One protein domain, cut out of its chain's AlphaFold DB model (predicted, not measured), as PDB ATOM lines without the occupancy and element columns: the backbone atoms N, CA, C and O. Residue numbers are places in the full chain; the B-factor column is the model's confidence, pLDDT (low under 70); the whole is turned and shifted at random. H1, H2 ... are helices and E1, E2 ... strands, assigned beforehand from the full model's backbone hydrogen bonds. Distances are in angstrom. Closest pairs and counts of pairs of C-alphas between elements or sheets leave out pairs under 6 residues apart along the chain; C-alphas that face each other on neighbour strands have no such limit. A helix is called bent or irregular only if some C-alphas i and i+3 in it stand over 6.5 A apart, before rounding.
ATOM      1  N   LYS A   9      24.437 -41.000 -32.435       61.16
ATOM      2  CA  LYS A   9      23.713 -41.290 -31.195       61.16
ATOM      3  C   LYS A   9      23.540 -39.986 -30.411       61.16
ATOM      4  O   LYS A   9      24.526 -39.361 -30.027       61.16
ATOM      5  N   SER A  10      22.302 -39.551 -30.196       56.12
ATOM      6  CA  SER A  10      21.989 -38.318 -29.462       56.12
ATOM      7  C   SER A  10      21.244 -38.622 -28.162       56.12
ATOM      8  O   SER A  10      20.225 -39.310 -28.196       56.12
ATOM      9  N   SER A  11      21.706 -38.077 -27.036       55.88
ATOM     10  CA  SER A  11      20.992 -38.074 -25.756       55.88
ATOM     11  C   SER A  11      20.463 -36.663 -25.456       55.88
ATOM     12  O   SER A  11      21.198 -35.676 -25.475       55.88
ATOM     13  N   GLY A  12      19.159 -36.529 -25.210       47.69
ATOM     14  CA  GLY A  12      18.545 -35.248 -24.852       47.69
ATOM     15  C   GLY A  12      18.339 -35.109 -23.340       47.69
ATOM     16  O   GLY A  12      17.745 -35.979 -22.718       47.69
ATOM     17  N   THR A  13      18.749 -33.988 -22.753       48.34
ATOM     18  CA  THR A  13      18.247 -33.450 -21.473       48.34
ATOM     19  C   THR A  13      17.682 -32.053 -21.653       48.34
ATOM     20  O   THR A  13      18.362 -31.038 -21.643       48.34
ATOM     21  N   SER A  14      16.396 -32.038 -21.892       52.97
ATOM     22  CA  SER A  14      15.363 -31.617 -20.953       52.97
ATOM     23  C   SER A  14      14.231 -32.462 -21.486       52.97
ATOM     24  O   SER A  14      13.840 -32.276 -22.630       52.97
ATOM     25  N   SER A  15      13.862 -33.529 -20.798       58.53
ATOM     26  CA  SER A  15      13.119 -34.647 -21.395       58.53
ATOM     27  C   SER A  15      11.828 -34.215 -22.128       58.53
ATOM     28  O   SER A  15      11.475 -34.813 -23.143       58.53
ATOM     29  N   HIS A  16      11.214 -33.097 -21.719       69.25
ATOM     30  CA  HIS A  16      10.086 -32.434 -22.394       69.25
ATOM     31  C   HIS A  16      10.395 -31.819 -23.777       69.25
ATOM     32  O   HIS A  16       9.494 -31.666 -24.595       69.25
ATOM     33  N   GLN A  17      11.646 -31.474 -24.088       81.06
ATOM     34  CA  GLN A  17      12.035 -30.853 -25.367       81.06
ATOM     35  C   GLN A  17      12.246 -31.878 -26.498       81.06
ATOM     36  O   GLN A  17      12.797 -31.563 -27.550       81.06
ATOM     37  N   THR A  18      11.820 -33.126 -26.288       87.94
ATOM     38  CA  THR A  18      12.055 -34.253 -27.201       87.94
ATOM     39  C   THR A  18      10.924 -34.462 -28.210       87.94
ATOM     40  O   THR A  18      11.049 -35.306 -29.095       87.94
ATOM     41  N   TYR A  19       9.838 -33.682 -28.147       89.56
ATOM     42  CA  TYR A  19       8.677 -33.877 -29.025       89.56
ATOM     43  C   TYR A  19       9.032 -33.733 -30.513       89.56
ATOM     44  O   TYR A  19       8.686 -34.641 -31.270       89.56
ATOM     45  N   PRO A  20       9.795 -32.709 -30.958       90.75
ATOM     46  CA  PRO A  20      10.224 -32.637 -32.353       90.75
ATOM     47  C   PRO A  20      11.066 -33.847 -32.774       90.75
ATOM     48  O   PRO A  20      10.862 -34.387 -33.856       90.75
ATOM     49  N   HIS A  21      11.963 -34.333 -31.905       90.50
ATOM     50  CA  HIS A  21      12.735 -35.558 -32.154       90.50
ATOM     51  C   HIS A  21      11.814 -36.761 -32.360       90.50
ATOM     52  O   HIS A  21      11.960 -37.486 -33.342       90.50
ATOM     53  N   LYS A  22      10.813 -36.949 -31.495       91.31
ATOM     54  CA  LYS A  22       9.838 -38.035 -31.640       91.31
ATOM     55  C   LYS A  22       9.023 -37.913 -32.929       91.31
ATOM     56  O   LYS A  22       8.876 -38.899 -33.650       91.31
ATOM     57  N   MET A  23       8.558 -36.709 -33.263       92.00
ATOM     58  CA  MET A  23       7.837 -36.441 -34.509       92.00
ATOM     59  C   MET A  23       8.679 -36.807 -35.740       92.00
ATOM     60  O   MET A  23       8.218 -37.559 -36.598       92.00
ATOM     61  N   LEU A  24       9.934 -36.348 -35.785       92.38
ATOM     62  CA  LEU A  24      10.868 -36.596 -36.890       92.38
ATOM     63  C   LEU A  24      11.339 -38.055 -36.978       92.38
ATOM     64  O   LEU A  24      11.755 -38.502 -38.043       92.38
ATOM     65  N   THR A  25      11.234 -38.816 -35.888       91.50
ATOM     66  CA  THR A  25      11.590 -40.245 -35.820       91.50
ATOM     67  C   THR A  25      10.369 -41.160 -35.933       91.50
ATOM     68  O   THR A  25      10.333 -42.248 -35.366       91.50
ATOM     69  N   GLY A  26       9.351 -40.724 -36.682       91.31
ATOM     70  CA  GLY A  26       8.226 -41.568 -37.096       91.31
ATOM     71  C   GLY A  26       7.033 -41.596 -36.142       91.31
ATOM     72  O   GLY A  26       6.098 -42.355 -36.379       91.31
ATOM     73  N   ARG A  27       7.020 -40.768 -35.089       93.75
ATOM     74  CA  ARG A  27       5.940 -40.758 -34.084       93.75
ATOM     75  C   ARG A  27       5.028 -39.535 -34.165       93.75
ATOM     76  O   ARG A  27       4.213 -39.333 -33.275       93.75
ATOM     77  N   ALA A  28       5.109 -38.740 -35.235       92.75
ATOM     78  CA  ALA A  28       4.326 -37.506 -35.377       92.75
ATOM     79  C   ALA A  28       2.808 -37.703 -35.209       92.75
ATOM     80  O   ALA A  28       2.140 -36.844 -34.642       92.75
ATOM     81  N   TYR A  29       2.280 -38.854 -35.638       91.88
ATOM     82  CA  TYR A  29       0.851 -39.169 -35.556       91.88
ATOM     83  C   TYR A  29       0.299 -39.172 -34.118       91.88
ATOM     84  O   TYR A  29      -0.867 -38.846 -33.920       91.88
ATOM     85  N   ALA A  30       1.133 -39.434 -33.104       90.94
ATOM     86  CA  ALA A  30       0.717 -39.395 -31.698       90.94
ATOM     87  C   ALA A  30       0.230 -38.008 -31.231       90.94
ATOM     88  O   ALA A  30      -0.482 -37.915 -30.239       90.94
ATOM     89  N   TRP A  31       0.586 -36.938 -31.951       89.50
ATOM     90  CA  TRP A  31       0.135 -35.567 -31.675       89.50
ATOM     91  C   TRP A  31      -0.955 -35.070 -32.631       89.50
ATOM     92  O   TRP A  31      -1.405 -33.935 -32.499       89.50
ATOM     93  N   LEU A  32      -1.364 -35.891 -33.599       91.38
ATOM     94  CA  LEU A  32      -2.423 -35.566 -34.559       91.38
ATOM     95  C   LEU A  32      -3.743 -36.268 -34.217       91.38
ATOM     96  O   LEU A  32      -4.802 -35.794 -34.618       91.38
ATOM     97  N   ASP A  33      -3.673 -37.375 -33.475       91.62
ATOM     98  CA  ASP A  33      -4.808 -38.217 -33.112       91.62
ATOM     99  C   ASP A  33      -4.878 -38.409 -31.581       91.62
ATOM    100  O   ASP A  33      -3.958 -39.000 -30.998       91.62
ATOM    101  N   PRO A  34      -5.956 -37.948 -30.915       90.19
ATOM    102  CA  PRO A  34      -6.153 -38.133 -29.479       90.19
ATOM    103  C   PRO A  34      -6.077 -39.594 -29.011       90.19
ATOM    104  O   PRO A  34      -5.593 -39.849 -27.909       90.19
ATOM    105  N   GLU A  35      -6.497 -40.564 -29.831       91.50
ATOM    106  CA  GLU A  35      -6.439 -41.991 -29.475       91.50
ATOM    107  C   GLU A  35      -5.010 -42.555 -29.535       91.50
ATOM    108  O   GLU A  35      -4.684 -43.562 -28.896       91.50
ATOM    109  N   ALA A  36      -4.125 -41.908 -30.296       87.94
ATOM    110  CA  ALA A  36      -2.724 -42.290 -30.408       87.94
ATOM    111  C   ALA A  36      -1.841 -41.654 -29.323       87.94
ATOM    112  O   ALA A  36      -0.755 -42.172 -29.059       87.94
ATOM    113  N   TYR A  37      -2.303 -40.582 -28.671       86.31
ATOM    114  CA  TYR A  37      -1.523 -39.821 -27.689       86.31
ATOM    115  C   TYR A  37      -0.973 -40.689 -26.547       86.31
ATOM    116  O   TYR A  37       0.195 -40.581 -26.184       86.31
ATOM    117  N   GLY A  38      -1.775 -41.626 -26.029       87.25
ATOM    118  CA  GLY A  38      -1.370 -42.524 -24.938       87.25
ATOM    119  C   GLY A  38      -0.310 -43.571 -25.308       87.25
ATOM    120  O   GLY A  38       0.163 -44.285 -24.429       87.25
ATOM    121  N   LYS A  39       0.061 -43.689 -26.590       88.00
ATOM    122  CA  LYS A  39       1.025 -44.690 -27.083       88.00
ATOM    123  C   LYS A  39       2.477 -44.209 -27.033       88.00
ATOM    124  O   LYS A  39       3.376 -44.998 -27.304       88.00
ATOM    125  N   VAL A  40       2.713 -42.929 -26.734       90.69
ATOM    126  CA  VAL A  40       4.046 -42.317 -26.714       90.69
ATOM    127  C   VAL A  40       4.245 -41.608 -25.379       90.69
ATOM    128  O   VAL A  40       3.483 -40.715 -25.021       90.69
ATOM    129  N   THR A  41       5.277 -41.986 -24.628       90.25
ATOM    130  CA  THR A  41       5.620 -41.316 -23.367       90.25
ATOM    131  C   THR A  41       6.088 -39.878 -23.615       90.25
ATOM    132  O   THR A  41       6.576 -39.549 -24.702       90.25
ATOM    133  N   PRO A  42       6.013 -38.995 -22.604       83.81
ATOM    134  CA  PRO A  42       6.470 -37.609 -22.731       83.81
ATOM    135  C   PRO A  42       7.995 -37.453 -22.891       83.81
ATOM    136  O   PRO A  42       8.471 -36.348 -23.131       83.81
ATOM    137  N   TYR A  43       8.777 -38.526 -22.759       87.75
ATOM    138  CA  TYR A  43      10.241 -38.491 -22.710       87.75
ATOM    139  C   TYR A  43      10.848 -39.503 -23.671       87.75
ATOM    140  O   TYR A  43      10.150 -40.417 -24.093       87.75
ATOM    141  N   THR A  44      12.133 -39.399 -24.018       88.06
ATOM    142  CA  THR A  44      12.777 -40.483 -24.781       88.06
ATOM    143  C   THR A  44      12.621 -41.807 -24.038       88.06
ATOM    144  O   THR A  44      12.789 -41.843 -22.821       88.06
ATOM    145  N   ASN A  45      12.278 -42.871 -24.760       90.12
ATOM    146  CA  ASN A  45      12.090 -44.206 -24.209       90.12
ATOM    147  C   ASN A  45      12.570 -45.272 -25.219       90.12
ATOM    148  O   ASN A  45      11.983 -45.361 -26.301       90.12
ATOM    149  N   PRO A  46      13.593 -46.085 -24.890       90.00
ATOM    150  CA  PRO A  46      14.103 -47.127 -25.783       90.00
ATOM    151  C   PRO A  46      13.057 -48.156 -26.214       90.00
ATOM    152  O   PRO A  46      13.133 -48.660 -27.333       90.00
ATOM    153  N   ASP A  47      12.053 -48.416 -25.372       90.81
ATOM    154  CA  ASP A  47      10.971 -49.357 -25.691       90.81
ATOM    155  C   ASP A  47      10.034 -48.822 -26.790       90.81
ATOM    156  O   ASP A  47       9.296 -49.583 -27.413       90.81
ATOM    157  N   GLU A  48      10.063 -47.514 -27.062       90.75
ATOM    158  CA  GLU A  48       9.221 -46.881 -28.082       90.75
ATOM    159  C   GLU A  48       9.911 -46.696 -29.424       90.75
ATOM    160  O   GLU A  48       9.241 -46.510 -30.443       90.75
ATOM    161  N   SER A  49      11.241 -46.617 -29.431       90.44
ATOM    162  CA  SER A  49      11.969 -46.219 -30.625       90.44
ATOM    163  C   SER A  49      13.450 -46.573 -30.554       90.44
ATOM    164  O   SER A  49      14.112 -46.233 -29.574       90.44
ATOM    165  N   PRO A  50      14.037 -47.103 -31.644       89.94
ATOM    166  CA  PRO A  50      15.481 -47.315 -31.736       89.94
ATOM    167  C   PRO A  50      16.287 -46.002 -31.772       89.94
ATOM    168  O   PRO A  50      17.514 -46.034 -31.709       89.94
ATOM    169  N   TYR A  51      15.621 -44.848 -31.896       89.12
ATOM    170  CA  TYR A  51      16.238 -43.518 -31.834       89.12
ATOM    171  C   TYR A  51      16.336 -42.959 -30.413       89.12
ATOM    172  O   TYR A  51      16.958 -41.916 -30.206       89.12
ATOM    173  N   ASP A  52      15.705 -43.621 -29.447       90.12
ATOM    174  CA  ASP A  52      15.664 -43.194 -28.060       90.12
ATOM    175  C   ASP A  52      16.634 -44.057 -27.259       90.12
ATOM    176  O   ASP A  52      16.297 -45.125 -26.773       90.12
ATOM    177  N   TYR A  53      17.876 -43.609 -27.124       85.50
ATOM    178  CA  TYR A  53      18.912 -44.454 -26.528       85.50
ATOM    179  C   TYR A  53      18.827 -44.598 -25.003       85.50
ATOM    180  O   TYR A  53      19.421 -45.515 -24.440       85.50
ATOM    181  N   TYR A  54      18.114 -43.692 -24.333       84.25
ATOM    182  CA  TYR A  54      17.946 -43.691 -22.884       84.25
ATOM    183  C   TYR A  54      16.542 -43.251 -22.494       84.25
ATOM    184  O   TYR A  54      15.987 -42.317 -23.081       84.25
ATOM    185  N   ALA A  55      16.015 -43.877 -21.444       83.69
ATOM    186  CA  ALA A  55      14.857 -43.376 -20.726       83.69
ATOM    187  C   ALA A  55      15.308 -42.243 -19.795       83.69
ATOM    188  O   ALA A  55      16.012 -42.489 -18.817       83.69
ATOM    189  N   VAL A  56      14.956 -40.996 -20.114       77.94
ATOM    190  CA  VAL A  56      15.418 -39.822 -19.355       77.94
ATOM    191  C   VAL A  56      14.221 -39.061 -18.804       77.94
ATOM    192  O   VAL A  56      13.478 -38.454 -19.563       77.94
ATOM    193  N   GLY A  57      14.050 -39.074 -17.483       71.44
ATOM    194  CA  GLY A  57      13.057 -38.257 -16.772       71.44
ATOM    195  C   GLY A  57      13.705 -37.174 -15.907       71.44
ATOM    196  O   GLY A  57      13.332 -36.009 -15.991       71.44
ATOM    197  N   HIS A  58      14.716 -37.548 -15.116       80.81
ATOM    198  CA  HIS A  58      15.463 -36.617 -14.270       80.81
ATOM    199  C   HIS A  58      16.467 -35.778 -15.070       80.81
ATOM    200  O   HIS A  58      17.101 -36.249 -16.021       80.81
ATOM    201  N   THR A  59      16.615 -34.524 -14.654       83.31
ATOM    202  CA  THR A  59      17.489 -33.529 -15.279       83.31
ATOM    203  C   THR A  59      18.975 -33.846 -15.072       83.31
ATOM    204  O   THR A  59      19.344 -34.716 -14.289       83.31
ATOM    205  N   SER A  60      19.845 -33.118 -15.780       87.94
ATOM    206  CA  SER A  60      21.310 -33.110 -15.566       87.94
ATOM    207  C   SER A  60      22.079 -34.387 -15.950       87.94
ATOM    208  O   SER A  60      23.288 -34.444 -15.762       87.94
ATOM    209  N   THR A  61      21.426 -35.402 -16.527       90.38
ATOM    210  CA  THR A  61      22.037 -36.719 -16.809       90.38
ATOM    211  C   THR A  61      22.660 -36.887 -18.205       90.38
ATOM    212  O   THR A  61      23.482 -37.785 -18.389       90.38
ATOM    213  N   SER A  62      22.314 -36.059 -19.204       90.56
ATOM    214  CA  SER A  62      22.672 -36.293 -20.621       90.56
ATOM    215  C   SER A  62      24.168 -36.336 -20.856       90.56
ATOM    216  O   SER A  62      24.620 -37.184 -21.621       90.56
ATOM    217  N   ILE A  63      24.921 -35.427 -20.227       92.75
ATOM    218  CA  ILE A  63      26.358 -35.290 -20.453       92.75
ATOM    219  C   ILE A  63      27.063 -36.542 -19.944       92.75
ATOM    220  O   ILE A  63      27.857 -37.127 -20.672       92.75
ATOM    221  N   SER A  64      26.711 -37.016 -18.748       93.19
ATOM    222  CA  SER A  64      27.268 -38.245 -18.177       93.19
ATOM    223  C   SER A  64      26.921 -39.474 -19.019       93.19
ATOM    224  O   SER A  64      27.788 -40.304 -19.290       93.19
ATOM    225  N   LEU A  65      25.676 -39.569 -19.499       92.31
ATOM    226  CA  LEU A  65      25.253 -40.641 -20.403       92.31
ATOM    227  C   LEU A  65      26.019 -40.601 -21.735       92.31
ATOM    228  O   LEU A  65      26.498 -41.630 -22.210       92.31
ATOM    229  N   ALA A  66      26.185 -39.416 -22.323       92.12
ATOM    230  CA  ALA A  66      26.914 -39.238 -23.574       92.12
ATOM    231  C   ALA A  66      28.418 -39.499 -23.420       92.12
ATOM    232  O   ALA A  66      29.011 -40.124 -24.295       92.12
ATOM    233  N   ALA A  67      29.027 -39.095 -22.304       93.00
ATOM    234  CA  ALA A  67      30.407 -39.441 -21.974       93.00
ATOM    235  C   ALA A  67      30.576 -40.966 -21.863       93.00
ATOM    236  O   ALA A  67      31.477 -41.534 -22.476       93.00
ATOM    237  N   GLY A  68      29.645 -41.657 -21.194       92.00
ATOM    238  CA  GLY A  68      29.626 -43.122 -21.133       92.00
ATOM    239  C   GLY A  68      29.504 -43.783 -22.512       92.00
ATOM    240  O   GLY A  68      30.248 -44.715 -22.818       92.00
ATOM    241  N   MET A  69      28.623 -43.275 -23.383       91.81
ATOM    242  CA  MET A  69      28.548 -43.737 -24.776       91.81
ATOM    243  C   MET A  69      29.848 -43.492 -25.540       91.81
ATOM    244  O   MET A  69      30.248 -44.338 -26.339       91.81
ATOM    245  N   ALA A  70      30.490 -42.338 -25.333       92.38
ATOM    246  CA  ALA A  70      31.720 -41.968 -26.028       92.38
ATOM    247  C   ALA A  70      32.854 -42.916 -25.658       92.38
ATOM    248  O   ALA A  70      33.540 -43.412 -26.559       92.38
ATOM    249  N   LYS A  71      32.943 -43.257 -24.370       92.44
ATOM    250  CA  LYS A  71      33.869 -44.264 -23.874       92.44
ATOM    251  C   LYS A  71      33.575 -45.647 -24.434       92.44
ATOM    252  O   LYS A  71      34.478 -46.325 -24.916       92.44
ATOM    253  N   ALA A  72      32.311 -46.068 -24.413       91.62
ATOM    254  CA  ALA A  72      31.910 -47.367 -24.944       91.62
ATOM    255  C   ALA A  72      32.237 -47.494 -26.439       91.62
ATOM    256  O   ALA A  72      32.784 -48.508 -26.865       91.62
ATOM    257  N   ARG A  73      31.973 -46.448 -27.231       91.44
ATOM    258  CA  ARG A  73      32.359 -46.389 -28.645       91.44
ATOM    259  C   ARG A  73      33.867 -46.554 -28.819       91.44
ATOM    260  O   ARG A  73      34.273 -47.331 -29.674       91.44
ATOM    261  N   GLU A  74      34.682 -45.837 -28.042       91.31
ATOM    262  CA  GLU A  74      36.147 -45.961 -28.105       91.31
ATOM    263  C   GLU A  74      36.588 -47.411 -27.853       91.31
ATOM    264  O   GLU A  74      37.335 -47.975 -28.648       91.31
ATOM    265  N   LEU A  75      36.067 -48.038 -26.793       92.31
ATOM    266  CA  LEU A  75      36.401 -49.417 -26.419       92.31
ATOM    267  C   LEU A  75      35.975 -50.449 -27.469       92.31
ATOM    268  O   LEU A  75      36.636 -51.472 -27.631       92.31
ATOM    269  N   LEU A  76      34.877 -50.187 -28.178       93.31
ATOM    270  CA  LEU A  76      34.352 -51.058 -29.227       93.31
ATOM    271  C   LEU A  76      34.942 -50.758 -30.616       93.31
ATOM    272  O   LEU A  76      34.574 -51.426 -31.580       93.31
ATOM    273  N   GLY A  77      35.830 -49.763 -30.747       91.31
ATOM    274  CA  GLY A  77      36.377 -49.338 -32.041       91.31
ATOM    275  C   GLY A  77      35.327 -48.729 -32.981       91.31
ATOM    276  O   GLY A  77      35.472 -48.788 -34.202       91.31
ATOM    277  N   GLY A  78      34.246 -48.184 -32.418       89.56
ATOM    278  CA  GLY A  78      33.132 -47.603 -33.159       89.56
ATOM    279  C   GLY A  78      33.454 -46.239 -33.776       89.56
ATOM    280  O   GLY A  78      34.425 -45.569 -33.424       89.56
ATOM    281  N   SER A  79      32.593 -45.795 -34.691       89.31
ATOM    282  CA  SER A  79      32.714 -44.503 -35.395       89.31
ATOM    283  C   SER A  79      31.501 -43.593 -35.189       89.31
ATOM    284  O   SER A  79      31.355 -42.565 -35.855       89.31
ATOM    285  N   GLU A  80      30.626 -43.956 -34.251       88.00
ATOM    286  CA  GLU A  80      29.404 -43.224 -33.981       88.00
ATOM    287  C   GLU A  80      29.690 -41.799 -33.511       88.00
ATOM    288  O   GLU A  80      30.609 -41.520 -32.732       88.00
ATOM    289  N   ARG A  81      28.855 -40.871 -33.964       88.94
ATOM    290  CA  ARG A  81      28.902 -39.477 -33.521       88.94
ATOM    291  C   ARG A  81      28.020 -39.347 -32.299       88.94
ATOM    292  O   ARG A  81      26.849 -39.697 -32.370       88.94
ATOM    293  N   ILE A  82      28.561 -38.868 -31.189       90.56
ATOM    294  CA  ILE A  82      27.813 -38.824 -29.933       90.56
ATOM    295  C   ILE A  82      27.542 -37.375 -29.569       90.56
ATOM    296  O   ILE A  82      28.449 -36.541 -29.593       90.56
ATOM    297  N   MET A  83      26.276 -37.084 -29.281       91.19
ATOM    298  CA  MET A  83      25.806 -35.748 -28.946       91.19
ATOM    299  C   MET A  83      24.960 -35.772 -27.676       91.19
ATOM    300  O   MET A  83      24.061 -36.600 -27.557       91.19
ATOM    301  N   ALA A  84      25.202 -34.826 -26.774       91.25
ATOM    302  CA  ALA A  84      24.304 -34.492 -25.677       91.25
ATOM    303  C   ALA A  84      23.631 -33.144 -25.954       91.25
ATOM    304  O   ALA A  84      24.294 -32.210 -26.396       91.25
ATOM    305  N   VAL A  85      22.341 -33.016 -25.650       90.44
ATOM    306  CA  VAL A  85      21.645 -31.719 -25.602       90.44
ATOM    307  C   VAL A  85      21.275 -31.433 -24.154       90.44
ATOM    308  O   VAL A  85      20.620 -32.263 -23.539       90.44
ATOM    309  N   ILE A  86      21.644 -30.287 -23.588       90.44
ATOM    310  CA  ILE A  86      21.328 -29.927 -22.198       90.44
ATOM    311  C   ILE A  86      20.704 -28.538 -22.095       90.44
ATOM    312  O   ILE A  86      21.231 -27.591 -22.662       90.44
ATOM    313  N   GLY A  87      19.583 -28.398 -21.386       89.69
ATOM    314  CA  GLY A  87      19.021 -27.082 -21.065       89.69
ATOM    315  C   GLY A  87      19.852 -26.339 -20.013       89.69
ATOM    316  O   GLY A  87      20.382 -26.975 -19.100       89.69
ATOM    317  N   ASN A  88      19.908 -25.006 -20.076       87.81
ATOM    318  CA  ASN A  88      20.554 -24.145 -19.070       87.81
ATOM    319  C   ASN A  88      20.112 -24.474 -17.628       87.81
ATOM    320  O   ASN A  88      20.959 -24.610 -16.749       87.81
ATOM    321  N   GLY A  89      18.815 -24.704 -17.383       86.50
ATOM    322  CA  GLY A  89      18.321 -25.108 -16.060       86.50
ATOM    323  C   GLY A  89      18.799 -26.495 -15.609       86.50
ATOM    324  O   GLY A  89      19.037 -26.710 -14.428       86.50
ATOM    325  N   SER A  90      18.996 -27.437 -16.539       87.94
ATOM    326  CA  SER A  90      19.549 -28.767 -16.228       87.94
ATOM    327  C   SER A  90      21.065 -28.740 -16.018       87.94
ATOM    328  O   SER A  90      21.599 -29.623 -15.348       87.94
ATOM    329  N   LEU A  91      21.764 -27.755 -16.584       89.62
ATOM    330  CA  LEU A  91      23.215 -27.606 -16.469       89.62
ATOM    331  C   LEU A  91      23.663 -27.219 -15.049       89.62
ATOM    332  O   LEU A  91      24.802 -27.477 -14.681       89.62
ATOM    333  N   THR A  92      22.777 -26.634 -14.238       89.12
ATOM    334  CA  THR A  92      23.098 -26.203 -12.866       89.12
ATOM    335  C   THR A  92      23.253 -27.364 -11.878       89.12
ATOM    336  O   THR A  92      23.854 -27.186 -10.820       89.12
ATOM    337  N   GLY A  93      22.740 -28.556 -12.203       88.25
ATOM    338  CA  GLY A  93      22.836 -29.734 -11.341       88.25
ATOM    339  C   GLY A  93      24.246 -30.332 -11.309       88.25
ATOM    340  O   GLY A  93      24.905 -30.439 -12.342       88.25
ATOM    341  N   GLY A  94      24.694 -30.798 -10.136       91.56
ATOM    342  CA  GLY A  94      26.045 -31.354  -9.941       91.56
ATOM    343  C   GLY A  94      26.405 -32.488 -10.910       91.56
ATOM    344  O   GLY A  94      27.506 -32.501 -11.453       91.56
ATOM    345  N   MET A  95      25.440 -33.358 -11.236       92.12
ATOM    346  CA  MET A  95      25.617 -34.436 -12.222       92.12
ATOM    347  C   MET A  95      26.058 -33.932 -13.603       92.12
ATOM    348  O   MET A  95      26.813 -34.619 -14.289       92.12
ATOM    349  N   ALA A  96      25.612 -32.742 -14.018       92.44
ATOM    350  CA  ALA A  96      26.014 -32.167 -15.297       92.44
ATOM    351  C   ALA A  96      27.487 -31.729 -15.270       92.44
ATOM    352  O   ALA A  96      28.208 -31.963 -16.239       92.44
ATOM    353  N   TYR A  97      27.953 -31.157 -14.154       94.12
ATOM    354  CA  TYR A  97      29.357 -30.775 -13.966       94.12
ATOM    355  C   TYR A  97      30.285 -31.988 -13.864       94.12
ATOM    356  O   TYR A  97      31.349 -31.992 -14.478       94.12
ATOM    357  N   GLU A  98      29.873 -33.040 -13.155       93.75
ATOM    358  CA  GLU A  98      30.608 -34.310 -13.137       93.75
ATOM    359  C   GLU A  98      30.701 -34.914 -14.544       93.75
ATOM    360  O   GLU A  98      31.774 -35.336 -14.981       93.75
ATOM    361  N   GLY A  99      29.593 -34.884 -15.292       93.75
ATOM    362  CA  GLY A  99      29.554 -35.286 -16.693       93.75
ATOM    363  C   GLY A  99      30.519 -34.483 -17.563       93.75
ATOM    364  O   GLY A  99      31.247 -35.076 -18.356       93.75
ATOM    365  N   LEU A 100      30.573 -33.155 -17.402       94.31
ATOM    366  CA  LEU A 100      31.511 -32.285 -18.121       94.31
ATOM    367  C   LEU A 100      32.967 -32.606 -17.786       94.31
ATOM    368  O   LEU A 100      33.799 -32.673 -18.689       94.31
ATOM    369  N   ASN A 101      33.275 -32.838 -16.510       94.50
ATOM    370  CA  ASN A 101      34.623 -33.193 -16.083       94.50
ATOM    371  C   ASN A 101      35.075 -34.526 -16.703       94.50
ATOM    372  O   ASN A 101      36.196 -34.636 -17.189       94.50
ATOM    373  N   ASN A 102      34.181 -35.517 -16.762       93.12
ATOM    374  CA  ASN A 102      34.461 -36.788 -17.430       93.12
ATOM    375  C   ASN A 102      34.574 -36.630 -18.953       93.12
ATOM    376  O   ASN A 102      35.471 -37.204 -19.565       93.12
ATOM    377  N   ALA A 103      33.710 -35.818 -19.565       92.75
ATOM    378  CA  ALA A 103      33.760 -35.514 -20.992       92.75
ATOM    379  C   ALA A 103      35.069 -34.815 -21.398       92.75
ATOM    380  O   ALA A 103      35.552 -35.036 -22.503       92.75
ATOM    381  N   ALA A 104      35.680 -34.020 -20.515       91.69
ATOM    382  CA  ALA A 104      36.971 -33.382 -20.772       91.69
ATOM    383  C   ALA A 104      38.137 -34.381 -20.885       91.69
ATOM    384  O   ALA A 104      39.165 -34.066 -21.481       91.69
ATOM    385  N   LEU A 105      37.985 -35.585 -20.325       89.88
ATOM    386  CA  LEU A 105      38.962 -36.668 -20.454       89.88
ATOM    387  C   LEU A 105      38.774 -37.473 -21.744       89.88
ATOM    388  O   LEU A 105      39.637 -38.291 -22.078       89.88
ATOM    389  N   GLU A 106      37.664 -37.270 -22.461       85.88
ATOM    390  CA  GLU A 106      37.394 -38.023 -23.674       85.88
ATOM    391  C   GLU A 106      38.267 -37.584 -24.844       85.88
ATOM    392  O   GLU A 106      38.407 -36.404 -25.158       85.88
ATOM    393  N   LYS A 107      38.844 -38.577 -25.524       78.94
ATOM    394  CA  LYS A 107      39.749 -38.361 -26.665       78.94
ATOM    395  C   LYS A 107      39.032 -38.412 -28.011       78.94
ATOM    396  O   LYS A 107      39.620 -38.076 -29.036       78.94
ATOM    397  N   GLY A 108      37.787 -38.885 -28.019       75.75
ATOM    398  CA  GLY A 108      36.966 -39.011 -29.216       75.75
ATOM    399  C   GLY A 108      35.937 -37.893 -29.362       75.75
ATOM    400  O   GLY A 108      35.701 -37.099 -28.460       75.75
ATOM    401  N   ASN A 109      35.253 -37.871 -30.506       82.25
ATOM    402  CA  ASN A 109      34.258 -36.840 -30.801       82.25
ATOM    403  C   ASN A 109      33.017 -36.976 -29.901       82.25
ATOM    404  O   ASN A 109      32.234 -37.916 -30.065       82.25
ATOM    405  N   LEU A 110      32.823 -36.020 -28.996       91.50
ATOM    406  CA  LEU A 110      31.610 -35.812 -28.207       91.50
ATOM    407  C   LEU A 110      31.186 -34.348 -28.366       91.50
ATOM    408  O   LEU A 110      31.972 -33.442 -28.106       91.50
ATOM    409  N   VAL A 111      29.951 -34.115 -28.810       92.81
ATOM    410  CA  VAL A 111      29.388 -32.766 -28.962       92.81
ATOM    411  C   VAL A 111      28.371 -32.518 -27.859       92.81
ATOM    412  O   VAL A 111      27.452 -33.311 -27.673       92.81
ATOM    413  N   ILE A 112      28.500 -31.404 -27.148       93.19
ATOM    414  CA  ILE A 112      27.534 -30.987 -26.130       93.19
ATOM    415  C   ILE A 112      26.872 -29.702 -26.621       93.19
ATOM    416  O   ILE A 112      27.540 -28.693 -26.833       93.19
ATOM    417  N   VAL A 113      25.558 -29.751 -26.826       92.19
ATOM    418  CA  VAL A 113      24.733 -28.609 -27.220       92.19
ATOM    419  C   VAL A 113      24.030 -28.080 -25.982       92.19
ATOM    420  O   VAL A 113      23.201 -28.771 -25.391       92.19
ATOM    421  N   ILE A 114      24.343 -26.849 -25.599       92.25
ATOM    422  CA  ILE A 114      23.656 -26.165 -24.507       92.25
ATOM    423  C   ILE A 114      22.476 -25.400 -25.111       92.25
ATOM    424  O   ILE A 114      22.666 -24.453 -25.869       92.25
ATOM    425  N   ASN A 115      21.256 -25.835 -24.799       90.88
ATOM    426  CA  ASN A 115      20.032 -25.101 -25.093       90.88
ATOM    427  C   ASN A 115      19.824 -24.042 -24.006       90.88
ATOM    428  O   ASN A 115      19.210 -24.310 -22.972       90.88
ATOM    429  N   ASP A 116      20.390 -22.860 -24.225       90.38
ATOM    430  CA  ASP A 116      20.200 -21.718 -23.342       90.38
ATOM    431  C   ASP A 116      19.024 -20.860 -23.814       90.38
ATOM    432  O   ASP A 116      19.134 -20.082 -24.761       90.38
TER     433      ASP A 116
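What this domain is: This is residues 9 to 116 of the 122 residues of a protein of Lactobacillus delbrueckii subsp. bulgaricus (strain 2038) (UniProt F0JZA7). A small sheet of three parallel strands has H2 over one face with H4 packed beside H2, while H1 and much of the loop of residues 32 to 61 reach away past strand E1 and make the length. The printed part has 108 residues with four named helices and three named strands, in the order E1, H1, H2, E2, H3, H4, E3; the sheet runs E1, E2, E3, and the class is mixed. It is compact, with a radius of gyration of the C-alphas of 14.5 A, and spans 46 by 32 by 19 A.

How they stand to each other: E1, residues 9 to 13, is parallel to E2, residues 81 to 87, at 9 degrees; N 11 and O 83 are within hydrogen-bond range at 2.8 A. H1, residues 15 to 31, only grazes the sheet with residues 15 to 21; it has a kink of 108 degrees near residue 25 and is irregular, C-alphas 26 and 29 being 7.9 A apart. H2, residues 62 to 75, is on the sheet in two layers, helix over strands, at a height over the sheet of 8.4 A; its closest C-alphas to E2 are Ser 62 and Ala 84, 5.6 A. H3, residues 88 to 91, only grazes the sheet. H4, residues 94 to 103, touches H2 at residues 62 to 67 alone, the closest C-alphas being Ser 64 and Gly 99, 4.0 A, at a shallow tilt of 26 degrees, the same way. E3, residues 110 to 115, is parallel to E2 at 23 degrees, with N 113 and O 84 at 2.8 A. Strand-helix-strand units, parallel neighbour strands with helices between, are E1, H1 H2, E2 and E2, H3 H4, E3, the latter with a right-handed crossover. Every O i to N i+4 pair is within hydrogen-bond range in H2 and H4, against 4 of 13 in H1, which has 8 of 14 O i to N i+3 pairs; H3 is too short for an i+4 pair.

Where its parts are: E1 begins at C-alpha 9 (23.713, -41.290, -31.195). H1 measures 16.6 A, H2 19.9 A, E2 20.2 A and H4 14.1 A from first to last C-alpha. E3 ends at C-alpha 115 (20.032, -25.101, -25.093).

The domain as a whole: The C-alphas of Glu 35 and Leu 105 are farthest apart, 46.6 A. The printed part has no cut, and the link from H1 to H2, 30 residues, is long. Mean pLDDT of the printed part is 87.1, with residues 9 to 16 under 70.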